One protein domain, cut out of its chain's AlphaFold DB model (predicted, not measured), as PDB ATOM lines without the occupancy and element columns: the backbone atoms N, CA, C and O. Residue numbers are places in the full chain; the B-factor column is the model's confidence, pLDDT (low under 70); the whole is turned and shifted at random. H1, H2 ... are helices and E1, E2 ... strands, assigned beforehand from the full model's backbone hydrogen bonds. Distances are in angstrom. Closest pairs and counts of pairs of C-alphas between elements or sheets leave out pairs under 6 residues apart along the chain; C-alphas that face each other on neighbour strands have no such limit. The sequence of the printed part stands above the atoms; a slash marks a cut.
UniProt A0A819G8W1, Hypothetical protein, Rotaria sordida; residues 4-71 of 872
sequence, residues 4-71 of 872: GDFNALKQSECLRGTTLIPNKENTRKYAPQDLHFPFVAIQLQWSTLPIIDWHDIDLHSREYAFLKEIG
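This is residues 4 to 71 of the 872 residues of the protein "Hypothetical protein" of Rotaria sordida (UniProt A0A819G8W1). What shape is this? A small hairpin, E1 and E2, lies near the middle, with three short helices set around it, apart from one another, and much loop; residues 51 to 52 pair antiparallel with residues 17 to 18 of E1. What makes it up? The printed part has 68 residues, under half in named elements, in the order H1 E1 E2 H2 H3, class mixed. It is compact, with radius of gyration of the C-alphas 11.9 A and spans 35 by 28 by 16 A.

Where does it begin? H1, residues 4 to 11, 11.0 A long, begins with C-alpha 4 at (236.286, 283.431, 188.806). What follows? E1 is residues 15 to 18, 10.1 A; E2 28 to 30, 6.3 A; H2 38 to 44, 10.2 A. H3, 62 to 69, 10.3 A, ends at (225.173, 290.073, 183.069).

How do strands pair? Hairpin E1 and E2 is antiparallel at 121 degrees; N 17 and O 28, 3.0 A, are within hydrogen-bond range. And helices? H2 and H3 are apart from E1. In H1, H2 and H3 every O i to N i+4 pair is within hydrogen-bond range.

How large? The farthest C-alphas, Gly 4 and Gln 45, are 36.2 A apart. Any cut? None; link H2 to H3 is long. Low confidence? Residues 22 to 27 are under 70.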
ATOM      1  N   GLY A   4     235.801 282.808 187.571       83.00
ATOM      2  CA  GLY A   4     236.286 283.431 188.806       83.00
ATOM      3  C   GLY A   4     236.379 284.955 188.717       83.00
ATOM      4  O   GLY A   4     235.871 285.646 189.599       83.00
ATOM      5  N   ASP A   5     236.948 285.491 187.631       81.88
ATOM      6  CA  ASP A   5     237.038 286.946 187.423       81.88
ATOM      7  C   ASP A   5     235.648 287.573 187.268       81.88
ATOM      8  O   ASP A   5     235.388 288.680 187.741       81.88
ATOM      9  N   PHE A   6     234.736 286.854 186.611       81.88
ATOM     10  CA  PHE A   6     233.367 287.309 186.410       81.88
ATOM     11  C   PHE A   6     232.589 287.362 187.731       81.88
ATOM     12  O   PHE A   6     231.929 288.357 188.019       81.88
ATOM     13  N   ASN A   7     232.723 286.345 188.586       81.62
ATOM     14  CA  ASN A   7     232.119 286.342 189.919       81.62
ATOM     15  C   ASN A   7     232.727 287.411 190.844       81.62
ATOM     16  O   ASN A   7     231.992 288.048 191.601       81.62
ATOM     17  N   ALA A   8     234.035 287.667 190.745       84.50
ATOM     18  CA  ALA A   8     234.685 288.753 191.475       84.50
ATOM     19  C   ALA A   8     234.132 290.130 191.065       84.50
ATOM     20  O   ALA A   8     233.876 290.969 191.931       84.50
ATOM     21  N   LEU A   9     233.873 290.356 189.770       84.25
ATOM     22  CA  LEU A   9     233.243 291.591 189.290       84.25
ATOM     23  C   LEU A   9     231.832 291.801 189.853       84.25
ATOM     24  O   LEU A   9     231.503 292.927 190.213       84.25
ATOM     25  N   LYS A  10     231.021 290.740 189.971       84.12
ATOM     26  CA  LYS A  10     229.648 290.819 190.511       84.12
ATOM     27  C   LYS A  10     229.590 291.312 191.958       84.12
ATOM     28  O   LYS A  10     228.601 291.919 192.364       84.12
ATOM     29  N   GLN A  11     230.635 291.030 192.735       85.06
ATOM     30  CA  GLN A  11     230.685 291.293 194.177       85.06
ATOM     31  C   GLN A  11     231.531 292.520 194.546       85.06
ATOM     32  O   GLN A  11     231.385 293.058 195.640       85.06
ATOM     33  N   SER A  12     232.417 292.968 193.657       88.44
ATOM     34  CA  SER A  12     233.326 294.085 193.931       88.44
ATOM     35  C   SER A  12     232.628 295.436 193.780       88.44
ATOM     36  O   SER A  12     231.914 295.649 192.804       88.44
ATOM     37  N   GLU A  13     232.905 296.391 194.679       88.88
ATOM     38  CA  GLU A  13     232.456 297.790 194.562       88.88
ATOM     39  C   GLU A  13     233.165 298.505 193.391       88.88
ATOM     40  O   GLU A  13     234.121 299.265 193.575       88.88
ATOM     41  N   CYS A  14     232.740 298.225 192.158       86.88
ATOM     42  CA  CYS A  14     233.434 298.637 190.938       86.88
ATOM     43  C   CYS A  14     232.682 299.693 190.109       86.88
ATOM     44  O   CYS A  14     233.332 300.439 189.373       86.88
ATOM     45  N   LEU A  15     231.359 299.821 190.264       88.88
ATOM     46  CA  LEU A  15     230.521 300.750 189.496       88.88
ATOM     47  C   LEU A  15     230.157 301.987 190.315       88.88
ATOM     48  O   LEU A  15     229.835 301.870 191.491       88.88
ATOM     49  N   ARG A  16     230.174 303.178 189.707       88.31
ATOM     50  CA  ARG A  16     229.663 304.392 190.364       88.31
ATOM     51  C   ARG A  16     228.138 304.359 190.415       88.31
ATOM     52  O   ARG A  16     227.494 304.091 189.402       88.31
ATOM     53  N   GLY A  17     227.592 304.642 191.589       87.38
ATOM     54  CA  GLY A  17     226.158 304.780 191.808       87.38
ATOM     55  C   GLY A  17     225.774 306.181 192.263       87.38
ATOM     56  O   GLY A  17     226.594 306.923 192.806       87.38
ATOM     57  N   THR A  18     224.511 306.516 192.045       87.94
ATOM     58  CA  THR A  18     223.851 307.750 192.468       87.94
ATOM     59  C   THR A  18     222.393 307.448 192.854       87.94
ATOM     60  O   THR A  18     221.971 306.293 192.897       87.94
ATOM     61  N   THR A  19     221.621 308.483 193.163       86.56
ATOM     62  CA  THR A  19     220.182 308.446 193.455       86.56
ATOM     63  C   THR A  19     219.448 309.427 192.537       86.56
ATOM     64  O   THR A  19     220.077 310.338 191.998       86.56
ATOM     65  N   LEU A  20     218.123 309.298 192.366       81.62
ATOM     66  CA  LEU A  20     217.354 310.197 191.480       81.62
ATOM     67  C   LEU A  20     217.485 311.677 191.843       81.62
ATOM     68  O   LEU A  20     217.460 312.535 190.965       81.62
ATOM     69  N   ILE A  21     217.594 311.973 193.139       79.38
ATOM     70  CA  ILE A  21     217.970 313.296 193.626       79.38
ATOM     71  C   ILE A  21     219.460 313.204 193.963       79.38
ATOM     72  O   ILE A  21     219.808 312.557 194.957       79.38
ATOM     73  N   PRO A  22     220.352 313.785 193.141       66.25
ATOM     74  CA  PRO A  22     221.782 313.663 193.357       66.25
ATOM     75  C   PRO A  22     222.167 314.482 194.585       66.25
ATOM     76  O   PRO A  22     222.004 315.702 194.602       66.25
ATOM     77  N   ASN A  23     222.708 313.828 195.609       65.75
ATOM     78  CA  ASN A  23     223.375 314.523 196.701       65.75
ATOM     79  C   ASN A  23     224.889 314.439 196.473       65.75
ATOM     80  O   ASN A  23     225.404 313.358 196.186       65.75
ATOM     81  N   LYS A  24     225.616 315.561 196.582       58.00
ATOM     82  CA  LYS A  24     227.067 315.614 196.287       58.00
ATOM     83  C   LYS A  24     227.911 314.713 197.206       58.00
ATOM     84  O   LYS A  24     229.057 314.439 196.878       58.00
ATOM     85  N   GLU A  25     227.334 314.216 198.300       56.56
ATOM     86  CA  GLU A  25     227.949 313.260 199.230       56.56
ATOM     87  C   GLU A  25     227.655 311.772 198.906       56.56
ATOM     88  O   GLU A  25     228.261 310.894 199.511       56.56
ATOM     89  N   ASN A  26     226.780 311.462 197.932       56.31
ATOM     90  CA  ASN A  26     226.282 310.097 197.661       56.31
ATOM     91  C   ASN A  26     226.934 309.370 196.464       56.31
ATOM     92  O   ASN A  26     226.549 308.242 196.155       56.31
ATOM     93  N   THR A  27     227.920 309.959 195.779       63.91
ATOM     94  CA  THR A  27     228.627 309.283 194.671       63.91
ATOM     95  C   THR A  27     229.695 308.328 195.210       63.91
ATOM     96  O   THR A  27     230.865 308.679 195.372       63.91
ATOM     97  N   ARG A  28     229.292 307.086 195.494       80.38
ATOM     98  CA  ARG A  28     230.178 305.990 195.922       80.38
ATOM     99  C   ARG A  28     230.263 304.907 194.840       80.38
ATOM    100  O   ARG A  28     229.431 304.844 193.933       80.38
ATOM    101  N   LYS A  29     231.290 304.055 194.911       85.94
ATOM    102  CA  LYS A  29     231.290 302.783 194.184       85.94
ATOM    103  C   LYS A  29     230.408 301.758 194.902       85.94
ATOM    104  O   LYS A  29     230.479 301.637 196.120       85.94
ATOM    105  N   TYR A  30     229.615 301.025 194.137       88.38
ATOM    106  CA  TYR A  30     228.729 299.962 194.593       88.38
ATOM    107  C   TYR A  30     229.068 298.669 193.861       88.38
ATOM    108  O   TYR A  30     229.632 298.690 192.758       88.38
ATOM    109  N   ALA A  31     228.727 297.538 194.475       90.06
ATOM    110  CA  ALA A  31     228.696 296.281 193.750       90.06
ATOM    111  C   ALA A  31     227.575 296.339 192.697       90.06
ATOM    112  O   ALA A  31     226.513 296.902 192.985       90.06
ATOM    113  N   PRO A  32     227.760 295.763 191.495       90.25
ATOM    114  CA  PRO A  32     226.727 295.773 190.461       90.25
ATOM    115  C   PRO A  32     225.360 295.291 190.958       90.25
ATOM    116  O   PRO A  32     224.349 295.916 190.665       90.25
ATOM    117  N   GLN A  33     225.341 294.251 191.797       88.62
ATOM    118  CA  GLN A  33     224.127 293.679 192.389       88.62
ATOM    119  C   GLN A  33     223.344 294.608 193.330       88.62
ATOM    120  O   GLN A  33     222.211 294.277 193.672       88.62
ATOM    121  N   ASP A  34     223.930 295.714 193.784       88.81
ATOM    122  CA  ASP A  34     223.266 296.694 194.653       88.81
ATOM    123  C   ASP A  34     222.733 297.903 193.872       88.81
ATOM    124  O   ASP A  34     221.994 298.720 194.427       88.81
ATOM    125  N   LEU A  35     223.083 298.003 192.586       91.56
ATOM    126  CA  LEU A  35     222.648 299.060 191.684       91.56
ATOM    127  C   LEU A  35     221.476 298.616 190.817       91.56
ATOM    128  O   LEU A  35     221.332 297.447 190.456       91.56
ATOM    129  N   HIS A  36     220.679 299.603 190.427       93.69
ATOM    130  CA  HIS A  36     219.570 299.450 189.498       93.69
ATOM    131  C   HIS A  36     219.785 300.359 188.286       93.69
ATOM    132  O   HIS A  36     220.523 301.346 188.351       93.69
ATOM    133  N   PHE A  37     219.131 300.058 187.171       92.56
ATOM    134  CA  PHE A  37     219.101 301.000 186.054       92.56
ATOM    135  C   PHE A  37     218.255 302.244 186.399       92.56
ATOM    136  O   PHE A  37     217.267 302.118 187.131       92.56
ATOM    137  N   PRO A  38     218.578 303.445 185.875       89.88
ATOM    138  CA  PRO A  38     217.888 304.684 186.248       89.88
ATOM    139  C   PRO A  38     216.375 304.648 186.011       89.88
ATOM    140  O   PRO A  38     215.614 305.165 186.829       89.88
ATOM    141  N   PHE A  39     215.927 303.977 184.941       88.69
ATOM    142  CA  PHE A  39     214.503 303.848 184.619       88.69
ATOM    143  C   PHE A  39     213.692 303.205 185.755       88.69
ATOM    144  O   PHE A  39     212.536 303.571 185.947       88.69
ATOM    145  N   VAL A  40     214.300 302.313 186.546       90.25
ATOM    146  CA  VAL A  40     213.644 301.610 187.659       90.25
ATOM    147  C   VAL A  40     213.236 302.594 188.747       90.25
ATOM    148  O   VAL A  40     212.091 302.607 189.195       90.25
ATOM    149  N   ALA A  41     214.164 303.463 189.155       88.44
ATOM    150  CA  ALA A  41     213.882 304.465 190.172       88.44
ATOM    151  C   ALA A  41     212.892 305.518 189.655       88.44
ATOM    152  O   ALA A  41     212.025 305.944 190.415       88.44
ATOM    153  N   ILE A  42     212.980 305.899 188.370       87.75
ATOM    154  CA  ILE A  42     212.049 306.841 187.724       87.75
ATOM    155  C   ILE A  42     210.622 306.287 187.740       87.75
ATOM    156  O   ILE A  42     209.705 306.981 188.180       87.75
ATOM    157  N   GLN A  43     210.431 305.036 187.308       89.19
ATOM    158  CA  GLN A  43     209.122 304.378 187.293       89.19
ATOM    159  C   GLN A  43     208.522 304.255 188.700       89.19
ATOM    160  O   GLN A  43     207.330 304.487 188.882       89.19
ATOM    161  N   LEU A  44     209.352 303.950 189.702       89.69
ATOM    162  CA  LEU A  44     208.933 303.831 191.103       89.69
ATOM    163  C   LEU A  44     208.829 305.169 191.848       89.69
ATOM    164  O   LEU A  44     208.394 305.182 192.996       89.69
ATOM    165  N   GLN A  45     209.269 306.280 191.244       90.06
ATOM    166  CA  GLN A  45     209.473 307.570 191.921       90.06
ATOM    167  C   GLN A  45     210.298 307.435 193.219       90.06
ATOM    168  O   GLN A  45     210.111 308.170 194.191       90.06
ATOM    169  N   TRP A  46     211.230 306.479 193.245       90.06
ATOM    170  CA  TRP A  46     211.960 306.097 194.449       90.06
ATOM    171  C   TRP A  46     213.264 306.884 194.562       90.06
ATOM    172  O   TRP A  46     214.322 306.462 194.094       90.06
ATOM    173  N   SER A  47     213.187 308.045 195.215       86.00
ATOM    174  CA  SER A  47     214.289 309.012 195.275       86.00
ATOM    175  C   SER A  47     215.579 308.481 195.904       86.00
ATOM    176  O   SER A  47     216.651 308.963 195.555       86.00
ATOM    177  N   THR A  48     215.486 307.494 196.799       87.94
ATOM    178  CA  THR A  48     216.613 306.913 197.544       87.94
ATOM    179  C   THR A  48     217.134 305.589 196.977       87.94
ATOM    180  O   THR A  48     218.095 305.047 197.525       87.94
ATOM    181  N   LEU A  49     216.544 305.053 195.898       89.44
ATOM    182  CA  LEU A  49     216.999 303.798 195.295       89.44
ATOM    183  C   LEU A  49     218.381 303.992 194.636       89.44
ATOM    184  O   LEU A  49     218.512 304.877 193.786       89.44
ATOM    185  N   PRO A  50     219.403 303.182 194.979       90.38
ATOM    186  CA  PRO A  50     220.708 303.266 194.330       90.38
ATOM    187  C   PRO A  50     220.616 302.867 192.854       90.38
ATOM    188  O   PRO A  50     220.247 301.734 192.528       90.38
ATOM    189  N   ILE A  51     220.976 303.794 191.971       90.81
ATOM    190  CA  ILE A  51     221.008 303.612 190.519       90.81
ATOM    191  C   ILE A  51     222.428 303.780 189.987       90.81
ATOM    192  O   ILE A  51     223.244 304.475 190.589       90.81
ATOM    193  N   ILE A  52     222.742 303.145 188.863       91.19
ATOM    194  CA  ILE A  52     224.019 303.373 188.179       91.19
ATOM    195  C   ILE A  52     224.116 304.836 187.717       91.19
ATOM    196  O   ILE A  52     223.152 305.401 187.201       91.19
ATOM    197  N   ASP A  53     225.289 305.446 187.889       88.56
ATOM    198  CA  ASP A  53     225.587 306.804 187.414       88.56
ATOM    199  C   ASP A  53     225.844 306.810 185.893       88.56
ATOM    200  O   ASP A  53     226.947 307.073 185.416       88.56
ATOM    201  N   TRP A  54     224.826 306.407 185.127       86.81
ATOM    202  CA  TRP A  54     224.837 306.332 183.667       86.81
ATOM    203  C   TRP A  54     223.410 306.496 183.132       86.81
ATOM    204  O   TRP A  54     222.645 305.537 183.046       86.81
ATOM    205  N   HIS A  55     223.046 307.733 182.799       77.88
ATOM    206  CA  HIS A  55     221.656 308.124 182.542       77.88
ATOM    207  C   HIS A  55     221.177 307.818 181.109       77.88
ATOM    208  O   HIS A  55     220.016 307.461 180.933       77.88
ATOM    209  N   ASP A  56     222.071 307.869 180.114       82.75
ATOM    210  CA  ASP A  56     221.730 307.752 178.683       82.75
ATOM    211  C   ASP A  56     222.073 306.376 178.079       82.75
ATOM    212  O   ASP A  56     222.504 306.275 176.928       82.75
ATOM    213  N   ILE A  57     221.966 305.297 178.861       84.75
ATOM    214  CA  ILE A  57     222.301 303.959 178.362       84.75
ATOM    215  C   ILE A  57     221.194 303.403 177.454       84.75
ATOM    216  O   ILE A  57     220.032 303.314 177.849       84.75
ATOM    217  N   ASP A  58     221.561 302.998 176.238       85.81
ATOM    218  CA  ASP A  58     220.641 302.344 175.303       85.81
ATOM    219  C   ASP A  58     220.352 300.900 175.753       85.81
ATOM    220  O   ASP A  58     221.274 300.099 175.931       85.81
ATOM    221  N   LEU A  59     219.068 300.555 175.907       85.12
ATOM    222  CA  LEU A  59     218.580 299.232 176.330       85.12
ATOM    223  C   LEU A  59     218.957 298.108 175.347       85.12
ATOM    224  O   LEU A  59     218.968 296.936 175.722       85.12
ATOM    225  N   HIS A  60     219.271 298.445 174.092       89.12
ATOM    226  CA  HIS A  60     219.685 297.484 173.065       89.12
ATOM    227  C   HIS A  60     221.209 297.374 172.903       89.12
ATOM    228  O   HIS A  60     221.693 296.605 172.067       89.12
ATOM    229  N   SER A  61     221.976 298.119 173.703       93.50
ATOM    230  CA  SER A  61     223.436 298.144 173.628       93.50
ATOM    231  C   SER A  61     224.095 296.888 174.216       93.50
ATOM    232  O   SER A  61     223.542 296.188 175.073       93.50
ATOM    233  N   ARG A  62     225.328 296.599 173.773       91.62
ATOM    234  CA  ARG A  62     226.140 295.505 174.342       91.62
ATOM    235  C   ARG A  62     226.575 295.833 175.768       91.62
ATOM    236  O   ARG A  62     226.727 294.933 176.585       91.62
ATOM    237  N   GLU A  63     226.742 297.116 176.058       91.12
ATOM    238  CA  GLU A  63     227.058 297.680 177.361       91.12
ATOM    239  C   GLU A  63     225.928 297.407 178.356       91.12
ATOM    240  O   GLU A  63     226.189 296.916 179.453       91.12
ATOM    241  N   TYR A  64     224.671 297.630 177.959       91.81
ATOM    242  CA  TYR A  64     223.502 297.286 178.770       91.81
ATOM    243  C   TYR A  64     223.441 295.786 179.068       91.81
ATOM    244  O   TYR A  64     223.311 295.384 180.227       91.81
ATOM    245  N   ALA A  65     223.599 294.954 178.032       90.19
ATOM    246  CA  ALA A  65     223.616 293.503 178.185       90.19
ATOM    247  C   ALA A  65     224.727 293.047 179.147       90.19
ATOM    248  O   ALA A  65     224.479 292.210 180.012       90.19
ATOM    249  N   PHE A  66     225.916 293.650 179.055       90.62
ATOM    250  CA  PHE A  66     227.033 293.368 179.953       90.62
ATOM    251  C   PHE A  66     226.750 293.801 181.398       90.62
ATOM    252  O   PHE A  66     226.965 293.012 182.314       90.62
ATOM    253  N   LEU A  67     226.223 295.013 181.621       90.88
ATOM    254  CA  LEU A  67     225.855 295.507 182.957       90.88
ATOM    255  C   LEU A  67     224.812 294.609 183.632       90.88
ATOM    256  O   LEU A  67     224.925 294.298 184.821       90.88
ATOM    257  N   LYS A  68     223.833 294.138 182.857       90.12
ATOM    258  CA  LYS A  68     222.851 293.145 183.293       90.12
ATOM    259  C   LYS A  68     223.514 291.812 183.653       90.12
ATOM    260  O   LYS A  68     223.196 291.227 184.686       90.12
ATOM    261  N   GLU A  69     224.463 291.341 182.844       88.06
ATOM    262  CA  GLU A  69     225.173 290.073 183.069       88.06
ATOM    263  C   GLU A  69     226.043 290.096 184.341       88.06
ATOM    264  O   GLU A  69     226.100 289.102 185.077       88.06
ATOM    265  N   ILE A  70     226.675 291.240 184.639       88.88
ATOM    266  CA  ILE A  70     227.465 291.456 185.864       88.88
ATOM    267  C   ILE A  70     226.607 291.808 187.088       88.88
ATOM    268  O   ILE A  70     227.145 291.906 188.186       88.88
ATOM    269  N   GLY A  71     225.288 291.955 186.940       87.69
ATOM    270  CA  GLY A  71     224.348 291.988 188.063       87.69
ATOM    271  C   GLY A  71     223.663 293.322 188.355       87.69
ATOM    272  O   GLY A  71     222.940 293.376 189.346       87.69
TER     273      GLY A  71